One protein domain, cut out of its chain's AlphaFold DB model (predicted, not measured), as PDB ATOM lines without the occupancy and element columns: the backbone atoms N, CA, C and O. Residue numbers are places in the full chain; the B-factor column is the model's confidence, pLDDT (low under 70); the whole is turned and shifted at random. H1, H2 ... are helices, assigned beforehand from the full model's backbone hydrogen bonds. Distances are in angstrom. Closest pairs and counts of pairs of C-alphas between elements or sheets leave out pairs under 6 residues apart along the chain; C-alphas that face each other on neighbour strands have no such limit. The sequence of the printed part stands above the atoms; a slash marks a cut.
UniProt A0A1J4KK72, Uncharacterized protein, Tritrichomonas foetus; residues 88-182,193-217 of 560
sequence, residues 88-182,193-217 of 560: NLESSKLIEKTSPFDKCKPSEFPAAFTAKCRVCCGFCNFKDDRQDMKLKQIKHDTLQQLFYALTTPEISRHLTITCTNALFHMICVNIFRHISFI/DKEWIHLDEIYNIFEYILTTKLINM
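What this domain is: This is residues 88 to 182 and 193 to 217 of the 560 residues of an uncharacterized protein of Tritrichomonas foetus (UniProt A0A1J4KK72). What is the shape? Four helices make an up-and-down bundle, each running against the one before it: H2 beside H5 and H3 beside H6 form two layers that cross. Short H1 and H4 lie near opposite ends, and residues 176 to 182 stick out. What is it made of? The printed part has 120 residues with six named helices, H1 to H6 in order, and no named strand: all helix. It is compact, with a radius of gyration of the C-alphas of 14.3 A and spans of 43 by 31 by 19 A.

Where its parts are: Where do the helices begin? H1 is residues 89 to 94, from C-alpha 89 at (-5.298, -4.166, -6.179), and H2 is 109 to 120, 16.4 A long. What follows? H3 is 133 to 151, 27.4 A; H4 is 153 to 156; H5 is 161 to 175, 20.9 A. H6 is 196 to 211, 21.7 A, ending at C-alpha 211 at (-27.800, -12.863, 14.523).

How they stand to each other: How do the bundle's helices meet? H2 and H5 touch at a shallow tilt of 14 degrees, the same way, closest at C-alphas 114 and 163, 5.3 A. H3, with residues 139 to 147 alone, touches H6 at 14 degrees, closest at C-alphas 147 and 205, 5.9 A. The hairpin H2 and H3 has a steep tilt of 39 degrees, with C-alphas 120 and 139 closest, 5.9 A. What of the backbones? Every O i to N i+4 pair is within hydrogen-bond range in H2, H3 and H5, 11 of 12 in H6 and 0 of 2 in H1, whose O i to N i+3 pairs are 3 of 3; H4 is too short for such a pair.

The domain as a whole: Where is the cut? Residues 183 to 192 are not printed, and C-alphas 182 and 193 are 12.8 A apart. Which links are long? H1 to H2 and H2 to H3. Where is confidence low? Residues 180 to 182 have pLDDT under 70.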
ATOM      1  N   ASN A  88      -4.838  -7.380  -2.907       87.19
ATOM      2  CA  ASN A  88      -4.622  -7.485  -4.351       87.19
ATOM      3  C   ASN A  88      -5.394  -6.370  -5.076       87.19
ATOM      4  O   ASN A  88      -6.600  -6.484  -5.278       87.19
ATOM      5  N   LEU A  89      -4.694  -5.311  -5.488       88.25
ATOM      6  CA  LEU A  89      -5.298  -4.166  -6.179       88.25
ATOM      7  C   LEU A  89      -5.751  -4.475  -7.618       88.25
ATOM      8  O   LEU A  89      -6.489  -3.685  -8.198       88.25
ATOM      9  N   GLU A  90      -5.392  -5.625  -8.198       88.06
ATOM     10  CA  GLU A  90      -5.914  -6.036  -9.510       88.06
ATOM     11  C   GLU A  90      -7.422  -6.326  -9.481       88.06
ATOM     12  O   GLU A  90      -8.087  -6.204 -10.514       88.06
ATOM     13  N   SER A  91      -7.982  -6.669  -8.310       88.44
ATOM     14  CA  SER A  91      -9.420  -6.923  -8.154       88.44
ATOM     15  C   SER A  91     -10.274  -5.650  -8.123       88.44
ATOM     16  O   SER A  91     -11.497  -5.752  -8.157       88.44
ATOM     17  N   SER A  92      -9.666  -4.456  -8.158       86.69
ATOM     18  CA  SER A  92     -10.354  -3.181  -8.443       86.69
ATOM     19  C   SER A  92     -11.210  -3.253  -9.716       86.69
ATOM     20  O   SER A  92     -12.301  -2.691  -9.765       86.69
ATOM     21  N   LYS A  93     -10.776  -4.045 -10.708       88.81
ATOM     22  CA  LYS A  93     -11.491  -4.341 -11.963       88.81
ATOM     23  C   LYS A  93     -12.829  -5.075 -11.776       88.81
ATOM     24  O   LYS A  93     -13.587  -5.171 -12.732       88.81
ATOM     25  N   LEU A  94     -13.114  -5.612 -10.585       86.88
ATOM     26  CA  LEU A  94     -14.421  -6.185 -10.235       86.88
ATOM     27  C   LEU A  94     -15.431  -5.120  -9.779       86.88
ATOM     28  O   LEU A  94     -16.607  -5.439  -9.632       86.88
ATOM     29  N   ILE A  95     -14.993  -3.886  -9.507       92.31
ATOM     30  CA  ILE A  95     -15.838  -2.852  -8.902       92.31
ATOM     31  C   ILE A  95     -16.580  -2.075  -9.993       92.31
ATOM     32  O   ILE A  95     -16.150  -1.017 -10.449       92.31
ATOM     33  N   GLU A  96     -17.724  -2.613 -10.407       90.25
ATOM     34  CA  GLU A  96     -18.631  -2.006 -11.383       90.25
ATOM     35  C   GLU A  96     -19.930  -1.504 -10.733       90.25
ATOM     36  O   GLU A  96     -20.388  -2.027  -9.713       90.25
ATOM     37  N   LYS A  97     -20.543  -0.458 -11.308       90.00
ATOM     38  CA  LYS A  97     -21.800   0.090 -10.781       90.00
ATOM     39  C   LYS A  97     -22.980  -0.783 -11.209       90.00
ATOM     40  O   LYS A  97     -23.360  -0.787 -12.374       90.00
ATOM     41  N   THR A  98     -23.587  -1.460 -10.241       86.06
ATOM     42  CA  THR A  98     -24.776  -2.304 -10.437       86.06
ATOM     43  C   THR A  98     -26.084  -1.506 -10.328       86.06
ATOM     44  O   THR A  98     -26.135  -0.454  -9.686       86.06
ATOM     45  N   SER A  99     -27.159  -2.013 -10.939       86.00
ATOM     46  CA  SER A  99     -28.517  -1.455 -10.812       86.00
ATOM     47  C   SER A  99     -29.065  -1.596  -9.380       86.00
ATOM     48  O   SER A  99     -28.814  -2.633  -8.761       86.00
ATOM     49  N   PRO A 100     -29.820  -0.617  -8.841       88.38
ATOM     50  CA  PRO A 100     -30.571  -0.772  -7.589       88.38
ATOM     51  C   PRO A 100     -31.605  -1.903  -7.663       88.38
ATOM     52  O   PRO A 100     -32.101  -2.208  -8.748       88.38
ATOM     53  N   PHE A 101     -31.949  -2.502  -6.517       88.62
ATOM     54  CA  PHE A 101     -32.909  -3.614  -6.450       88.62
ATOM     55  C   PHE A 101     -34.323  -3.204  -6.881       88.62
ATOM     56  O   PHE A 101     -34.974  -3.953  -7.596       88.62
ATOM     57  N   ASP A 102     -34.739  -1.980  -6.566       87.19
ATOM     58  CA  ASP A 102     -36.005  -1.338  -6.965       87.19
ATOM     59  C   ASP A 102     -36.182  -1.172  -8.494       87.19
ATOM     60  O   ASP A 102     -37.230  -0.729  -8.962       87.19
ATOM     61  N   LYS A 103     -35.171  -1.542  -9.297       86.94
ATOM     62  CA  LYS A 103     -35.238  -1.609 -10.769       86.94
ATOM     63  C   LYS A 103     -35.168  -3.031 -11.332       86.94
ATOM     64  O   LYS A 103     -35.193  -3.191 -12.551       86.94
ATOM     65  N   CYS A 104     -35.054  -4.036 -10.473       88.50
ATOM     66  CA  CYS A 104     -35.041  -5.449 -10.832       88.50
ATOM     67  C   CYS A 104     -36.415  -6.077 -10.579       88.50
ATOM     68  O   CYS A 104     -37.157  -5.661  -9.692       88.50
ATOM     69  N   LYS A 105     -36.741  -7.127 -11.330       91.75
ATOM     70  CA  LYS A 105     -37.897  -7.987 -11.036       91.75
ATOM     71  C   LYS A 105     -37.556  -8.963  -9.897       91.75
ATOM     72  O   LYS A 105     -36.385  -9.320  -9.751       91.75
ATOM     73  N   PRO A 106     -38.541  -9.496  -9.150       90.62
ATOM     74  CA  PRO A 106     -38.279 -10.465  -8.079       90.62
ATOM     75  C   PRO A 106     -37.500 -11.718  -8.520       90.62
ATOM     76  O   PRO A 106     -36.680 -12.243  -7.771       90.62
ATOM     77  N   SER A 107     -37.681 -12.159  -9.770       91.38
ATOM     78  CA  SER A 107     -36.914 -13.250 -10.392       91.38
ATOM     79  C   SER A 107     -35.437 -12.918 -10.656       91.38
ATOM     80  O   SER A 107     -34.617 -13.823 -10.792       91.38
ATOM     81  N   GLU A 108     -35.078 -11.636 -10.726       93.50
ATOM     82  CA  GLU A 108     -33.723 -11.145 -11.001       93.50
ATOM     83  C   GLU A 108     -32.931 -10.889  -9.704       93.50
ATOM     84  O   GLU A 108     -31.696 -10.900  -9.729       93.50
ATOM     85  N   PHE A 109     -33.614 -10.715  -8.561       94.38
ATOM     86  CA  PHE A 109     -32.993 -10.451  -7.254       94.38
ATOM     87  C   PHE A 109     -31.849 -11.420  -6.886       94.38
ATOM     88  O   PHE A 109     -30.802 -10.922  -6.464       94.38
ATOM     89  N   PRO A 110     -31.943 -12.757  -7.079       94.56
ATOM     90  CA  PRO A 110     -30.867 -13.676  -6.686       94.56
ATOM     91  C   PRO A 110     -29.587 -13.471  -7.511       94.56
ATOM     92  O   PRO A 110     -28.468 -13.515  -6.988       94.56
ATOM     93  N   ALA A 111     -29.746 -13.200  -8.810       94.50
ATOM     94  CA  ALA A 111     -28.639 -12.925  -9.720       94.50
ATOM     95  C   ALA A 111     -28.013 -11.551  -9.428       94.50
ATOM     96  O   ALA A 111     -26.792 -11.445  -9.300       94.50
ATOM     97  N   ALA A 112     -28.843 -10.520  -9.236       94.62
ATOM     98  CA  ALA A 112     -28.401  -9.172  -8.883       94.62
ATOM     99  C   ALA A 112     -27.649  -9.143  -7.539       94.62
ATOM    100  O   ALA A 112     -26.588  -8.529  -7.434       94.62
ATOM    101  N   PHE A 113     -28.145  -9.858  -6.525       96.25
ATOM    102  CA  PHE A 113     -27.498  -9.982  -5.218       96.25
ATOM    103  C   PHE A 113     -26.145 -10.705  -5.314       96.25
ATOM    104  O   PHE A 113     -25.138 -10.224  -4.788       96.25
ATOM    105  N   THR A 114     -26.084 -11.814  -6.058       95.94
ATOM    106  CA  THR A 114     -24.837 -12.561  -6.296       95.94
ATOM    107  C   THR A 114     -23.798 -11.711  -7.044       95.94
ATOM    108  O   THR A 114     -22.620 -11.704  -6.678       95.94
ATOM    109  N   ALA A 115     -24.223 -10.921  -8.039       95.19
ATOM    110  CA  ALA A 115     -23.357  -9.980  -8.751       95.19
ATOM    111  C   ALA A 115     -22.818  -8.868  -7.829       95.19
ATOM    112  O   ALA A 115     -21.620  -8.587  -7.837       95.19
ATOM    113  N   LYS A 116     -23.660  -8.290  -6.962       96.81
ATOM    114  CA  LYS A 116     -23.234  -7.301  -5.953       96.81
ATOM    115  C   LYS A 116     -22.232  -7.880  -4.947       96.81
ATOM    116  O   LYS A 116     -21.243  -7.225  -4.629       96.81
ATOM    117  N   CYS A 117     -22.414  -9.126  -4.506       96.94
ATOM    118  CA  CYS A 117     -21.428  -9.809  -3.659       96.94
ATOM    119  C   CYS A 117     -20.065  -9.938  -4.364       96.94
ATOM    120  O   CYS A 117     -19.028  -9.686  -3.754       96.94
ATOM    121  N   ARG A 118     -20.060 -10.252  -5.668       95.69
ATOM    122  CA  ARG A 118     -18.844 -10.303  -6.497       95.69
ATOM    123  C   ARG A 118     -18.170  -8.934  -6.656       95.69
ATOM    124  O   ARG A 118     -16.946  -8.876  -6.569       95.69
ATOM    125  N   VAL A 119     -18.935  -7.852  -6.825       94.88
ATOM    126  CA  VAL A 119     -18.419  -6.465  -6.827       94.88
ATOM    127  C   VAL A 119     -17.683  -6.155  -5.522       94.88
ATOM    128  O   VAL A 119     -16.552  -5.665  -5.533       94.88
ATOM    129  N   CYS A 120     -18.269  -6.520  -4.381       96.88
ATOM    130  CA  CYS A 120     -17.688  -6.258  -3.065       96.88
ATOM    131  C   CYS A 120     -16.461  -7.135  -2.720       96.88
ATOM    132  O   CYS A 120     -15.732  -6.812  -1.777       96.88
ATOM    133  N   CYS A 121     -16.153  -8.176  -3.507       96.00
ATOM    134  CA  CYS A 121     -14.862  -8.883  -3.467       96.00
ATOM    135  C   CYS A 121     -13.697  -8.071  -4.080       96.00
ATOM    136  O   CYS A 121     -12.536  -8.450  -3.914       96.00
ATOM    137  N   GLY A 122     -13.976  -6.976  -4.794       94.44
ATOM    138  CA  GLY A 122     -12.954  -6.064  -5.306       94.44
ATOM    139  C   GLY A 122     -12.319  -5.201  -4.209       94.44
ATOM    140  O   GLY A 122     -12.992  -4.781  -3.263       94.44
ATOM    141  N   PHE A 123     -11.027  -4.895  -4.341       93.75
ATOM    142  CA  PHE A 123     -10.294  -3.994  -3.444       93.75
ATOM    143  C   PHE A 123      -9.953  -2.673  -4.144       93.75
ATOM    144  O   PHE A 123      -9.525  -2.672  -5.294       93.75
ATOM    145  N   CYS A 124     -10.126  -1.557  -3.433       91.81
ATOM    146  CA  CYS A 124      -9.680  -0.229  -3.867       91.81
ATOM    147  C   CYS A 124      -8.285   0.072  -3.302       91.81
ATOM    148  O   CYS A 124      -7.933  -0.408  -2.224       91.81
ATOM    149  N   ASN A 125      -7.518   0.937  -3.959       90.62
ATOM    150  CA  ASN A 125      -6.294   1.481  -3.389       90.62
ATOM    151  C   ASN A 125      -6.612   2.528  -2.307       90.62
ATOM    152  O   ASN A 125      -6.978   3.663  -2.605       90.62
ATOM    153  N   PHE A 126      -6.441   2.148  -1.041       89.31
ATOM    154  CA  PHE A 126      -6.533   3.056   0.108       89.31
ATOM    155  C   PHE A 126      -5.184   3.658   0.540       89.31
ATOM    156  O   PHE A 126      -5.163   4.522   1.409       89.31
ATOM    157  N   LYS A 127      -4.051   3.271  -0.069       87.38
ATOM    158  CA  LYS A 127      -2.743   3.867   0.271       87.38
ATOM    159  C   LYS A 127      -2.695   5.343  -0.127       87.38
ATOM    160  O   LYS A 127      -2.306   6.184   0.680       87.38
ATOM    161  N   ASP A 128      -3.140   5.629  -1.349       85.69
ATOM    162  CA  ASP A 128      -3.386   6.976  -1.860       85.69
ATOM    163  C   ASP A 128      -4.886   7.279  -1.769       85.69
ATOM    164  O   ASP A 128      -5.728   6.562  -2.321       85.69
ATOM    165  N   ASP A 129      -5.230   8.351  -1.063       84.75
ATOM    166  CA  ASP A 129      -6.620   8.751  -0.868       84.75
ATOM    167  C   ASP A 129      -7.257   9.247  -2.173       84.75
ATOM    168  O   ASP A 129      -8.448   9.035  -2.378       84.75
ATOM    169  N   ARG A 130      -6.463   9.805  -3.100       88.00
ATOM    170  CA  ARG A 130      -6.929  10.346  -4.391       88.00
ATOM    171  C   ARG A 130      -7.268   9.255  -5.408       88.00
ATOM    172  O   ARG A 130      -8.075   9.488  -6.309       88.00
ATOM    173  N   GLN A 131      -6.670   8.072  -5.278       89.06
ATOM    174  CA  GLN A 131      -6.932   6.939  -6.166       89.06
ATOM    175  C   GLN A 131      -8.276   6.277  -5.853       89.06
ATOM    176  O   GLN A 131      -8.799   6.378  -4.745       89.06
ATOM    177  N   ASP A 132      -8.856   5.617  -6.854       89.62
ATOM    178  CA  ASP A 132     -10.082   4.820  -6.758       89.62
ATOM    179  C   ASP A 132     -11.318   5.506  -6.150       89.62
ATOM    180  O   ASP A 132     -12.300   4.828  -5.890       89.62
ATOM    181  N   MET A 133     -11.354   6.835  -5.982       91.56
ATOM    182  CA  MET A 133     -12.459   7.552  -5.309       91.56
ATOM    183  C   MET A 133     -13.864   7.179  -5.815       91.56
ATOM    184  O   MET A 133     -14.791   7.009  -5.026       91.56
ATOM    185  N   LYS A 134     -14.022   6.966  -7.128       93.75
ATOM    186  CA  LYS A 134     -15.287   6.504  -7.725       93.75
ATOM    187  C   LYS A 134     -15.601   5.040  -7.384       93.75
ATOM    188  O   LYS A 134     -16.759   4.721  -7.142       93.75
ATOM    189  N   LEU A 135     -14.593   4.168  -7.335       94.69
ATOM    190  CA  LEU A 135     -14.738   2.753  -6.964       94.69
ATOM    191  C   LEU A 135     -14.992   2.596  -5.456       94.69
ATOM    192  O   LEU A 135     -15.837   1.798  -5.059       94.69
ATOM    193  N   LYS A 136     -14.334   3.419  -4.625       94.88
ATOM    194  CA  LYS A 136     -14.556   3.526  -3.177       94.88
ATOM    195  C   LYS A 136     -16.026   3.838  -2.882       94.88
ATOM    196  O   LYS A 136     -16.637   3.112  -2.099       94.88
ATOM    197  N   GLN A 137     -16.610   4.823  -3.571       95.31
ATOM    198  CA  GLN A 137     -18.042   5.116  -3.466       95.31
ATOM    199  C   GLN A 137     -18.907   3.959  -3.992       95.31
ATOM    200  O   GLN A 137     -19.756   3.468  -3.263       95.31
ATOM    201  N   ILE A 138     -18.653   3.451  -5.207       95.50
ATOM    202  CA  ILE A 138     -19.449   2.358  -5.806       95.50
ATOM    203  C   ILE A 138     -19.492   1.112  -4.908       95.50
ATOM    204  O   ILE A 138     -20.554   0.504  -4.766       95.50
ATOM    205  N   LYS A 139     -18.374   0.725  -4.279       97.00
ATOM    206  CA  LYS A 139     -18.343  -0.405  -3.341       97.00
ATOM    207  C   LYS A 139     -19.118  -0.104  -2.052       97.00
ATOM    208  O   LYS A 139     -19.852  -0.977  -1.606       97.00
ATOM    209  N   HIS A 140     -19.022   1.105  -1.497       96.38
ATOM    210  CA  HIS A 140     -19.805   1.511  -0.321       96.38
ATOM    211  C   HIS A 140     -21.320   1.519  -0.625       96.38
ATOM    212  O   HIS A 140     -22.069   0.801   0.036       96.38
ATOM    213  N   ASP A 141     -21.746   2.177  -1.715       96.12
ATOM    214  CA  ASP A 141     -23.133   2.156  -2.220       96.12
ATOM    215  C   ASP A 141     -23.657   0.713  -2.395       96.12
ATOM    216  O   ASP A 141     -24.827   0.420  -2.144       96.12
ATOM    217  N   THR A 142     -22.801  -0.199  -2.877       97.19
ATOM    218  CA  THR A 142     -23.168  -1.598  -3.152       97.19
ATOM    219  C   THR A 142     -23.257  -2.436  -1.873       97.19
ATOM    220  O   THR A 142     -24.122  -3.307  -1.787       97.19
ATOM    221  N   LEU A 143     -22.422  -2.165  -0.865       97.69
ATOM    222  CA  LEU A 143     -22.513  -2.792   0.458       97.69
ATOM    223  C   LEU A 143     -23.811  -2.392   1.172       97.69
ATOM    224  O   LEU A 143     -24.531  -3.268   1.645       97.69
ATOM    225  N   GLN A 144     -24.174  -1.109   1.144       96.38
ATOM    226  CA  GLN A 144     -25.441  -0.627   1.707       96.38
ATOM    227  C   GLN A 144     -26.657  -1.249   1.007       96.38
ATOM    228  O   GLN A 144     -27.604  -1.674   1.666       96.38
ATOM    229  N   GLN A 145     -26.610  -1.410  -0.320       95.75
ATOM    230  CA  GLN A 145     -27.652  -2.129  -1.065       95.75
ATOM    231  C   GLN A 145     -27.729  -3.623  -0.704       95.75
ATOM    232  O   GLN A 145     -28.826  -4.175  -0.673       95.75
ATOM    233  N   LEU A 146     -26.600  -4.289  -0.424       97.06
ATOM    234  CA  LEU A 146     -26.595  -5.675   0.064       97.06
ATOM    235  C   LEU A 146     -27.208  -5.784   1.466       97.06
ATOM    236  O   LEU A 146     -27.987  -6.705   1.703       97.06
ATOM    237  N   PHE A 147     -26.906  -4.846   2.369       96.19
ATOM    238  CA  PHE A 147     -27.516  -4.800   3.699       96.19
ATOM    239  C   PHE A 147     -29.031  -4.558   3.612       96.19
ATOM    240  O   PHE A 147     -29.804  -5.338   4.163       96.19
ATOM    241  N   TYR A 148     -29.463  -3.574   2.816       95.12
ATOM    242  CA  TYR A 148     -30.878  -3.309   2.533       95.12
ATOM    243  C   TYR A 148     -31.617  -4.546   1.993       95.12
ATOM    244  O   TYR A 148     -32.707  -4.873   2.460       95.12
ATOM    245  N   ALA A 149     -31.016  -5.282   1.053       94.69
ATOM    246  CA  ALA A 149     -31.593  -6.510   0.498       94.69
ATOM    247  C   ALA A 149     -31.689  -7.676   1.501       94.69
ATOM    248  O   ALA A 149     -32.502  -8.579   1.303       94.69
ATOM    249  N   LEU A 150     -30.883  -7.669   2.568       94.50
ATOM    250  CA  LEU A 150     -30.984  -8.627   3.672       94.50
ATOM    251  C   LEU A 150     -32.083  -8.225   4.665       94.50
ATOM    252  O   LEU A 150     -32.842  -9.084   5.108       94.50
ATOM    253  N   THR A 151     -32.196  -6.931   4.987       94.50
ATOM    254  CA  THR A 151     -33.190  -6.418   5.944       94.50
ATOM    255  C   THR A 151     -34.609  -6.346   5.383       94.50
ATOM    256  O   THR A 151     -35.564  -6.478   6.144       94.50
ATOM    257  N   THR A 152     -34.768  -6.132   4.074       94.06
ATOM    258  CA  THR A 152     -36.071  -5.915   3.422       94.06
ATOM    259  C   THR A 152     -36.752  -7.253   3.098       94.06
ATOM    260  O   THR A 152     -36.255  -7.974   2.227       94.06
ATOM    261  N   PRO A 153     -37.898  -7.602   3.729       91.19
ATOM    262  CA  PRO A 153     -38.517  -8.930   3.598       91.19
ATOM    263  C   PRO A 153     -38.934  -9.313   2.175       91.19
ATOM    264  O   PRO A 153     -38.996 -10.494   1.845       91.19
ATOM    265  N   GLU A 154     -39.232  -8.326   1.331       90.44
ATOM    266  CA  GLU A 154     -39.608  -8.532  -0.071       90.44
ATOM    267  C   GLU A 154     -38.443  -9.067  -0.908       90.44
ATOM    268  O   GLU A 154     -38.650  -9.911  -1.771       90.44
ATOM    269  N   ILE A 155     -37.214  -8.627  -0.623       90.44
ATOM    270  CA  ILE A 155     -36.011  -9.065  -1.338       90.44
ATOM    271  C   ILE A 155     -35.432 -10.315  -0.667       90.44
ATOM    272  O   ILE A 155     -35.090 -11.283  -1.353       90.44
ATOM    273  N   SER A 156     -35.362 -10.334   0.669       91.06
ATOM    274  CA  SER A 156     -34.678 -11.397   1.413       91.06
ATOM    275  C   SER A 156     -35.334 -12.773   1.254       91.06
ATOM    276  O   SER A 156     -34.628 -13.779   1.197       91.06
ATOM    277  N   ARG A 157     -36.661 -12.832   1.051       90.81
ATOM    278  CA  ARG A 157     -37.408 -14.067   0.728       90.81
ATOM    279  C   ARG A 157     -36.986 -14.741  -0.583       90.81
ATOM    280  O   ARG A 157     -37.205 -15.940  -0.726       90.81
ATOM    281  N   HIS A 158     -36.390 -14.010  -1.526       91.19
ATOM    282  CA  HIS A 158     -35.899 -14.572  -2.790       91.19
ATOM    283  C   HIS A 158     -34.428 -15.022  -2.726       91.19
ATOM    284  O   HIS A 158     -33.929 -15.609  -3.686       91.19
ATOM    285  N   LEU A 159     -33.711 -14.777  -1.623       91.56
ATOM    286  CA  LEU A 159     -32.291 -15.118  -1.518       91.56
ATOM    287  C   LEU A 159     -32.090 -16.634  -1.386       91.56
ATOM    288  O   LEU A 159     -32.525 -17.276  -0.434       91.56
ATOM    289  N   THR A 160     -31.386 -17.208  -2.359       92.19
ATOM    290  CA  THR A 160     -31.075 -18.642  -2.408       92.19
ATOM    291  C   THR A 160     -29.816 -18.979  -1.606       92.19
ATOM    292  O   THR A 160     -28.992 -18.110  -1.317       92.19
ATOM    293  N   ILE A 161     -29.581 -20.268  -1.332       89.88
ATOM    294  CA  ILE A 161     -28.327 -20.743  -0.715       89.88
ATOM    295  C   ILE A 161     -27.070 -20.278  -1.481       89.88
ATOM    296  O   ILE A 161     -26.040 -19.987  -0.874       89.88
ATOM    297  N   THR A 162     -27.159 -20.117  -2.805       92.19
ATOM    298  CA  THR A 162     -26.093 -19.545  -3.643       92.19
ATOM    299  C   THR A 162     -25.810 -18.080  -3.298       92.19
ATOM    300  O   THR A 162     -24.647 -17.686  -3.228       92.19
ATOM    301  N   CYS A 163     -26.851 -17.289  -3.012       94.06
ATOM    302  CA  CYS A 163     -26.727 -15.898  -2.569       94.06
ATOM    303  C   CYS A 163     -26.027 -15.821  -1.206       94.06
ATOM    304  O   CYS A 163     -25.070 -15.064  -1.044       94.06
ATOM    305  N   THR A 164     -26.448 -16.661  -0.253       91.25
ATOM    306  CA  THR A 164     -25.828 -16.791   1.076       91.25
ATOM    307  C   THR A 164     -24.348 -17.171   0.977       91.25
ATOM    308  O   THR A 164     -23.502 -16.539   1.610       91.25
ATOM    309  N   ASN A 165     -24.010 -18.155   0.138       91.56
ATOM    310  CA  ASN A 165     -22.628 -18.584  -0.079       91.56
ATOM    311  C   ASN A 165     -21.769 -17.478  -0.719       91.56
ATOM    312  O   ASN A 165     -20.633 -17.262  -0.293       91.56
ATOM    313  N   ALA A 166     -22.305 -16.740  -1.698       94.50
ATOM    314  CA  ALA A 166     -21.609 -15.628  -2.346       94.50
ATOM    315  C   ALA A 166     -21.360 -14.449  -1.386       94.50
ATOM    316  O   ALA A 166     -20.253 -13.900  -1.354       94.50
ATOM    317  N   LEU A 167     -22.353 -14.099  -0.562       95.12
ATOM    318  CA  LEU A 167     -22.228 -13.088   0.491       95.12
ATOM    319  C   LEU A 167     -21.172 -13.490   1.521       95.12
ATOM    320  O   LEU A 167     -20.292 -12.702   1.866       95.12
ATOM    321  N   PHE A 168     -21.230 -14.731   1.997       92.00
ATOM    322  CA  PHE A 168     -20.322 -15.195   3.031       92.00
ATOM    323  C   PHE A 168     -18.872 -15.328   2.536       92.00
ATOM    324  O   PHE A 168     -17.934 -14.978   3.256       92.00
ATOM    325  N   HIS A 169     -18.672 -15.723   1.275       93.56
ATOM    326  CA  HIS A 169     -17.372 -15.637   0.607       93.56
ATOM    327  C   HIS A 169     -16.846 -14.190   0.557       93.56
ATOM    328  O   HIS A 169     -15.695 -13.945   0.920       93.56
ATOM    329  N   MET A 170     -17.688 -13.222   0.168       96.00
ATOM    330  CA  MET A 170     -17.332 -11.796   0.131       96.00
ATOM    331  C   MET A 170     -16.874 -11.284   1.506       96.00
ATOM    332  O   MET A 170     -15.825 -10.642   1.606       96.00
ATOM    333  N   ILE A 171     -17.597 -11.639   2.571       95.38
ATOM    334  CA  ILE A 171     -17.238 -11.311   3.959       95.38
ATOM    335  C   ILE A 171     -15.873 -11.908   4.321       95.38
ATOM    336  O   ILE A 171     -14.999 -11.195   4.814       95.38
ATOM    337  N   CYS A 172     -15.648 -13.192   4.025       93.19
ATOM    338  CA  CYS A 172     -14.388 -13.872   4.333       93.19
ATOM    339  C   CYS A 172     -13.181 -13.232   3.626       93.19
ATOM    340  O   CYS A 172     -12.141 -13.039   4.255       93.19
ATOM    341  N   VAL A 173     -13.325 -12.875   2.344       93.44
ATOM    342  CA  VAL A 173     -12.282 -12.224   1.528       93.44
ATOM    343  C   VAL A 173     -11.921 -10.832   2.059       93.44
ATOM    344  O   VAL A 173     -10.751 -10.440   2.029       93.44
ATOM    345  N   ASN A 174     -12.896 -10.083   2.577       94.44
ATOM    346  CA  ASN A 174     -12.655  -8.747   3.117       94.44
ATOM    347  C   ASN A 174     -12.126  -8.774   4.564       94.44
ATOM    348  O   ASN A 174     -11.113  -8.121   4.830       94.44
ATOM    349  N   ILE A 175     -12.748  -9.541   5.470       94.88
ATOM    350  CA  ILE A 175     -12.416  -9.559   6.907       94.88
ATOM    351  C   ILE A 175     -11.131 -10.345   7.204       94.88
ATOM    352  O   ILE A 175     -10.232  -9.807   7.854       94.88
ATOM    353  N   PHE A 176     -11.024 -11.608   6.765       93.06
ATOM    354  CA  PHE A 176     -10.009 -12.566   7.248       93.06
ATOM    355  C   PHE A 176      -8.630 -12.391   6.586       93.06
ATOM    356  O   PHE A 176      -8.043 -13.324   6.037       93.06
ATOM    357  N   ARG A 177      -8.104 -11.166   6.664       88.75
ATOM    358  CA  ARG A 177      -6.785 -10.753   6.178       88.75
ATOM    359  C   ARG A 177      -5.686 -10.971   7.220       88.75
ATOM    360  O   ARG A 177      -5.947 -11.131   8.409       88.75
ATOM    361  N   HIS A 178      -4.435 -10.949   6.769       81.44
ATOM    362  CA  HIS A 178      -3.288 -10.899   7.670       81.44
ATOM    363  C   HIS A 178      -3.158  -9.484   8.248       81.44
ATOM    364  O   HIS A 178      -2.796  -8.559   7.518       81.44
ATOM    365  N   ILE A 179      -3.407  -9.315   9.549       75.94
ATOM    366  CA  ILE A 179      -2.964  -8.114  10.262       75.94
ATOM    367  C   ILE A 179      -1.445  -8.165  10.312       75.94
ATOM    368  O   ILE A 179      -0.848  -9.025  10.958       75.94
ATOM    369  N   SER A 180      -0.809  -7.248   9.595       65.69
ATOM    370  CA  SER A 180       0.606  -6.997   9.799       65.69
ATOM    371  C   SER A 180       0.780  -6.379  11.177       65.69
ATOM    372  O   SER A 180       0.474  -5.203  11.364       65.69
ATOM    373  N   PHE A 181       1.343  -7.152  12.105       62.69
ATOM    374  CA  PHE A 181       2.050  -6.617  13.264       62.69
ATOM    375  C   PHE A 181       3.287  -5.859  12.753       62.69
ATOM    376  O   PHE A 181       4.425  -6.327  12.812       62.69
ATOM    377  N   ILE A 182       3.038  -4.670  12.195       54.03
ATOM    378  CA  ILE A 182       4.007  -3.580  12.186       54.03
ATOM    379  C   ILE A 182       4.501  -3.461  13.632       54.03
ATOM    380  O   ILE A 182       3.755  -3.761  14.567       54.03
ATOM    381  N   ASP A 193      -7.510   1.715  10.405       89.81
ATOM    382  CA  ASP A 193      -7.498   1.195   9.037       89.81
ATOM    383  C   ASP A 193      -8.209   2.203   8.115       89.81
ATOM    384  O   ASP A 193      -9.334   2.644   8.388       89.81
ATOM    385  N   LYS A 194      -7.557   2.582   7.011       90.19
ATOM    386  CA  LYS A 194      -8.164   3.432   5.977       90.19
ATOM    387  C   LYS A 194      -9.312   2.732   5.245       90.19
ATOM    388  O   LYS A 194     -10.193   3.411   4.725       90.19
ATOM    389  N   GLU A 195      -9.339   1.399   5.226       92.25
ATOM    390  CA  GLU A 195     -10.416   0.623   4.597       92.25
ATOM    391  C   GLU A 195     -11.723   0.617   5.417       92.25
ATOM    392  O   GLU A 195     -12.712   0.017   4.987       92.25
ATOM    393  N   TRP A 196     -11.763   1.283   6.583       94.50
ATOM    394  CA  TRP A 196     -12.880   1.200   7.532       94.50
ATOM    395  C   TRP A 196     -14.260   1.476   6.920       94.50
ATOM    396  O   TRP A 196     -15.191   0.736   7.200       94.50
ATOM    397  N   ILE A 197     -14.391   2.449   6.011       93.62
ATOM    398  CA  ILE A 197     -15.666   2.777   5.333       93.62
ATOM    399  C   ILE A 197     -16.263   1.614   4.505       93.62
ATOM    400  O   ILE A 197     -17.438   1.638   4.138       93.62
ATOM    401  N   HIS A 198     -15.468   0.583   4.199       95.81
ATOM    402  CA  HIS A 198     -15.950  -0.684   3.640       95.81
ATOM    403  C   HIS A 198     -16.017  -1.794   4.687       95.81
ATOM    404  O   HIS A 198     -16.922  -2.619   4.620       95.81
ATOM    405  N   LEU A 199     -15.072  -1.845   5.631       96.38
ATOM    406  CA  LEU A 199     -15.051  -2.880   6.668       96.38
ATOM    407  C   LEU A 199     -16.257  -2.777   7.610       96.38
ATOM    408  O   LEU A 199     -16.845  -3.808   7.906       96.38
ATOM    409  N   ASP A 200     -16.648  -1.570   8.021       97.25
ATOM    410  CA  ASP A 200     -17.774  -1.294   8.927       97.25
ATOM    411  C   ASP A 200     -19.079  -1.913   8.399       97.25
ATOM    412  O   ASP A 200     -19.678  -2.779   9.031       97.25
ATOM    413  N   GLU A 201     -19.442  -1.590   7.153       97.69
ATOM    414  CA  GLU A 201     -20.599  -2.165   6.455       97.69
ATOM    415  C   GLU A 201     -20.512  -3.699   6.341       97.69
ATOM    416  O   GLU A 201     -21.501  -4.407   6.529       97.69
ATOM    417  N   ILE A 202     -19.322  -4.248   6.072       98.06
ATOM    418  CA  ILE A 202     -19.109  -5.701   5.959       98.06
ATOM    419  C   ILE A 202     -19.225  -6.392   7.328       98.06
ATOM    420  O   ILE A 202     -19.736  -7.512   7.403       98.06
ATOM    421  N   TYR A 203     -18.811  -5.732   8.410       98.00
ATOM    422  CA  TYR A 203     -19.029  -6.189   9.781       98.00
ATOM    423  C   TYR A 203     -20.503  -6.109  10.183       98.00
ATOM    424  O   TYR A 203     -21.005  -7.075  10.751       98.00
ATOM    425  N   ASN A 204     -21.217  -5.038   9.827       97.19
ATOM    426  CA  ASN A 204     -22.653  -4.889  10.083       97.19
ATOM    427  C   ASN A 204     -23.465  -5.978   9.359       97.19
ATOM    428  O   ASN A 204     -24.308  -6.642   9.965       97.19
ATOM    429  N   ILE A 205     -23.140  -6.249   8.087       97.38
ATOM    430  CA  ILE A 205     -23.667  -7.395   7.332       97.38
ATOM    431  C   ILE A 205     -23.343  -8.719   8.052       97.38
ATOM    432  O   ILE A 205     -24.219  -9.579   8.171       97.38
ATOM    433  N   PHE A 206     -22.112  -8.915   8.539       96.94
ATOM    434  CA  PHE A 206     -21.717 -10.177   9.172       96.94
ATOM    435  C   PHE A 206     -22.389 -10.401  10.538       96.94
ATOM    436  O   PHE A 206     -22.892 -11.494  10.798       96.94
ATOM    437  N   GLU A 207     -22.472  -9.375  11.388       96.06
ATOM    438  CA  GLU A 207     -23.207  -9.428  12.655       96.06
ATOM    439  C   GLU A 207     -24.700  -9.705  12.415       96.06
ATOM    440  O   GLU A 207     -25.287 -10.546  13.106       96.06
ATOM    441  N   TYR A 208     -25.300  -9.090  11.389       95.69
ATOM    442  CA  TYR A 208     -26.696  -9.320  11.017       95.69
ATOM    443  C   TYR A 208     -26.967 -10.774  10.609       95.69
ATOM    444  O   TYR A 208     -27.870 -11.400  11.169       95.69
ATOM    445  N   ILE A 209     -26.189 -11.355   9.686       94.06
ATOM    446  CA  ILE A 209     -26.429 -12.735   9.212       94.06
ATOM    447  C   ILE A 209     -26.086 -13.803  10.262       94.06
ATOM    448  O   ILE A 209     -26.682 -14.882  10.260       94.06
ATOM    449  N   LEU A 210     -25.175 -13.508  11.199       94.50
ATOM    450  CA  LEU A 210     -24.949 -14.345  12.381       94.50
ATOM    451  C   LEU A 210     -26.134 -14.275  13.353       94.50
ATOM    452  O   LEU A 210     -26.570 -15.306  13.863       94.50
ATOM    453  N   THR A 211     -26.678 -13.082  13.593       93.88
ATOM    454  CA  THR A 211     -27.800 -12.863  14.523       93.88
ATOM    455  C   THR A 211     -29.106 -13.461  13.992       93.88
ATOM    456  O   THR A 211     -29.810 -14.147  14.726       93.88
ATOM    457  N   THR A 212     -29.391 -13.288  12.701       91.31
ATOM    458  CA  THR A 212     -30.582 -13.841  12.019       91.31
ATOM    459  C   THR A 212     -30.445 -15.309  11.598       91.31
ATOM    460  O   THR A 212     -31.412 -15.898  11.124       91.31
ATOM    461  N   LYS A 213     -29.268 -15.922  11.795       87.75
ATOM    462  CA  LYS A 213     -28.956 -17.323  11.438       87.75
ATOM    463  C   LYS A 213     -29.137 -17.656   9.949       87.75
ATOM    464  O   LYS A 213     -29.408 -18.799   9.596       87.75
ATOM    465  N   LEU A 214     -28.919 -16.681   9.065       83.00
ATOM    466  CA  LEU A 214     -29.039 -16.848   7.609       83.00
ATOM    467  C   LEU A 214     -27.988 -17.798   6.990       83.00
ATOM    468  O   LEU A 214     -28.070 -18.090   5.798       83.00
ATOM    469  N   ILE A 215     -27.012 -18.291   7.767       79.56
ATOM    470  CA  ILE A 215     -26.002 -19.265   7.324       79.56
ATOM    471  C   ILE A 215     -26.066 -20.538   8.179       79.56
ATOM    472  O   ILE A 215     -25.725 -20.530   9.360       79.56
ATOM    473  N   ASN A 216     -26.348 -21.672   7.539       76.75
ATOM    474  CA  ASN A 216     -26.124 -22.992   8.128       76.75
ATOM    475  C   ASN A 216     -24.624 -23.341   8.076       76.75
ATOM    476  O   ASN A 216     -24.126 -23.820   7.059       76.75
ATOM    477  N   MET A 217     -23.886 -23.077   9.160       80.69
ATOM    478  CA  MET A 217     -22.457 -23.403   9.269       80.69
ATOM    479  C   MET A 217     -22.224 -24.765   9.934       80.69
ATOM    480  O   MET A 217     -22.754 -25.034  11.009       80.69
TER     481      MET A 217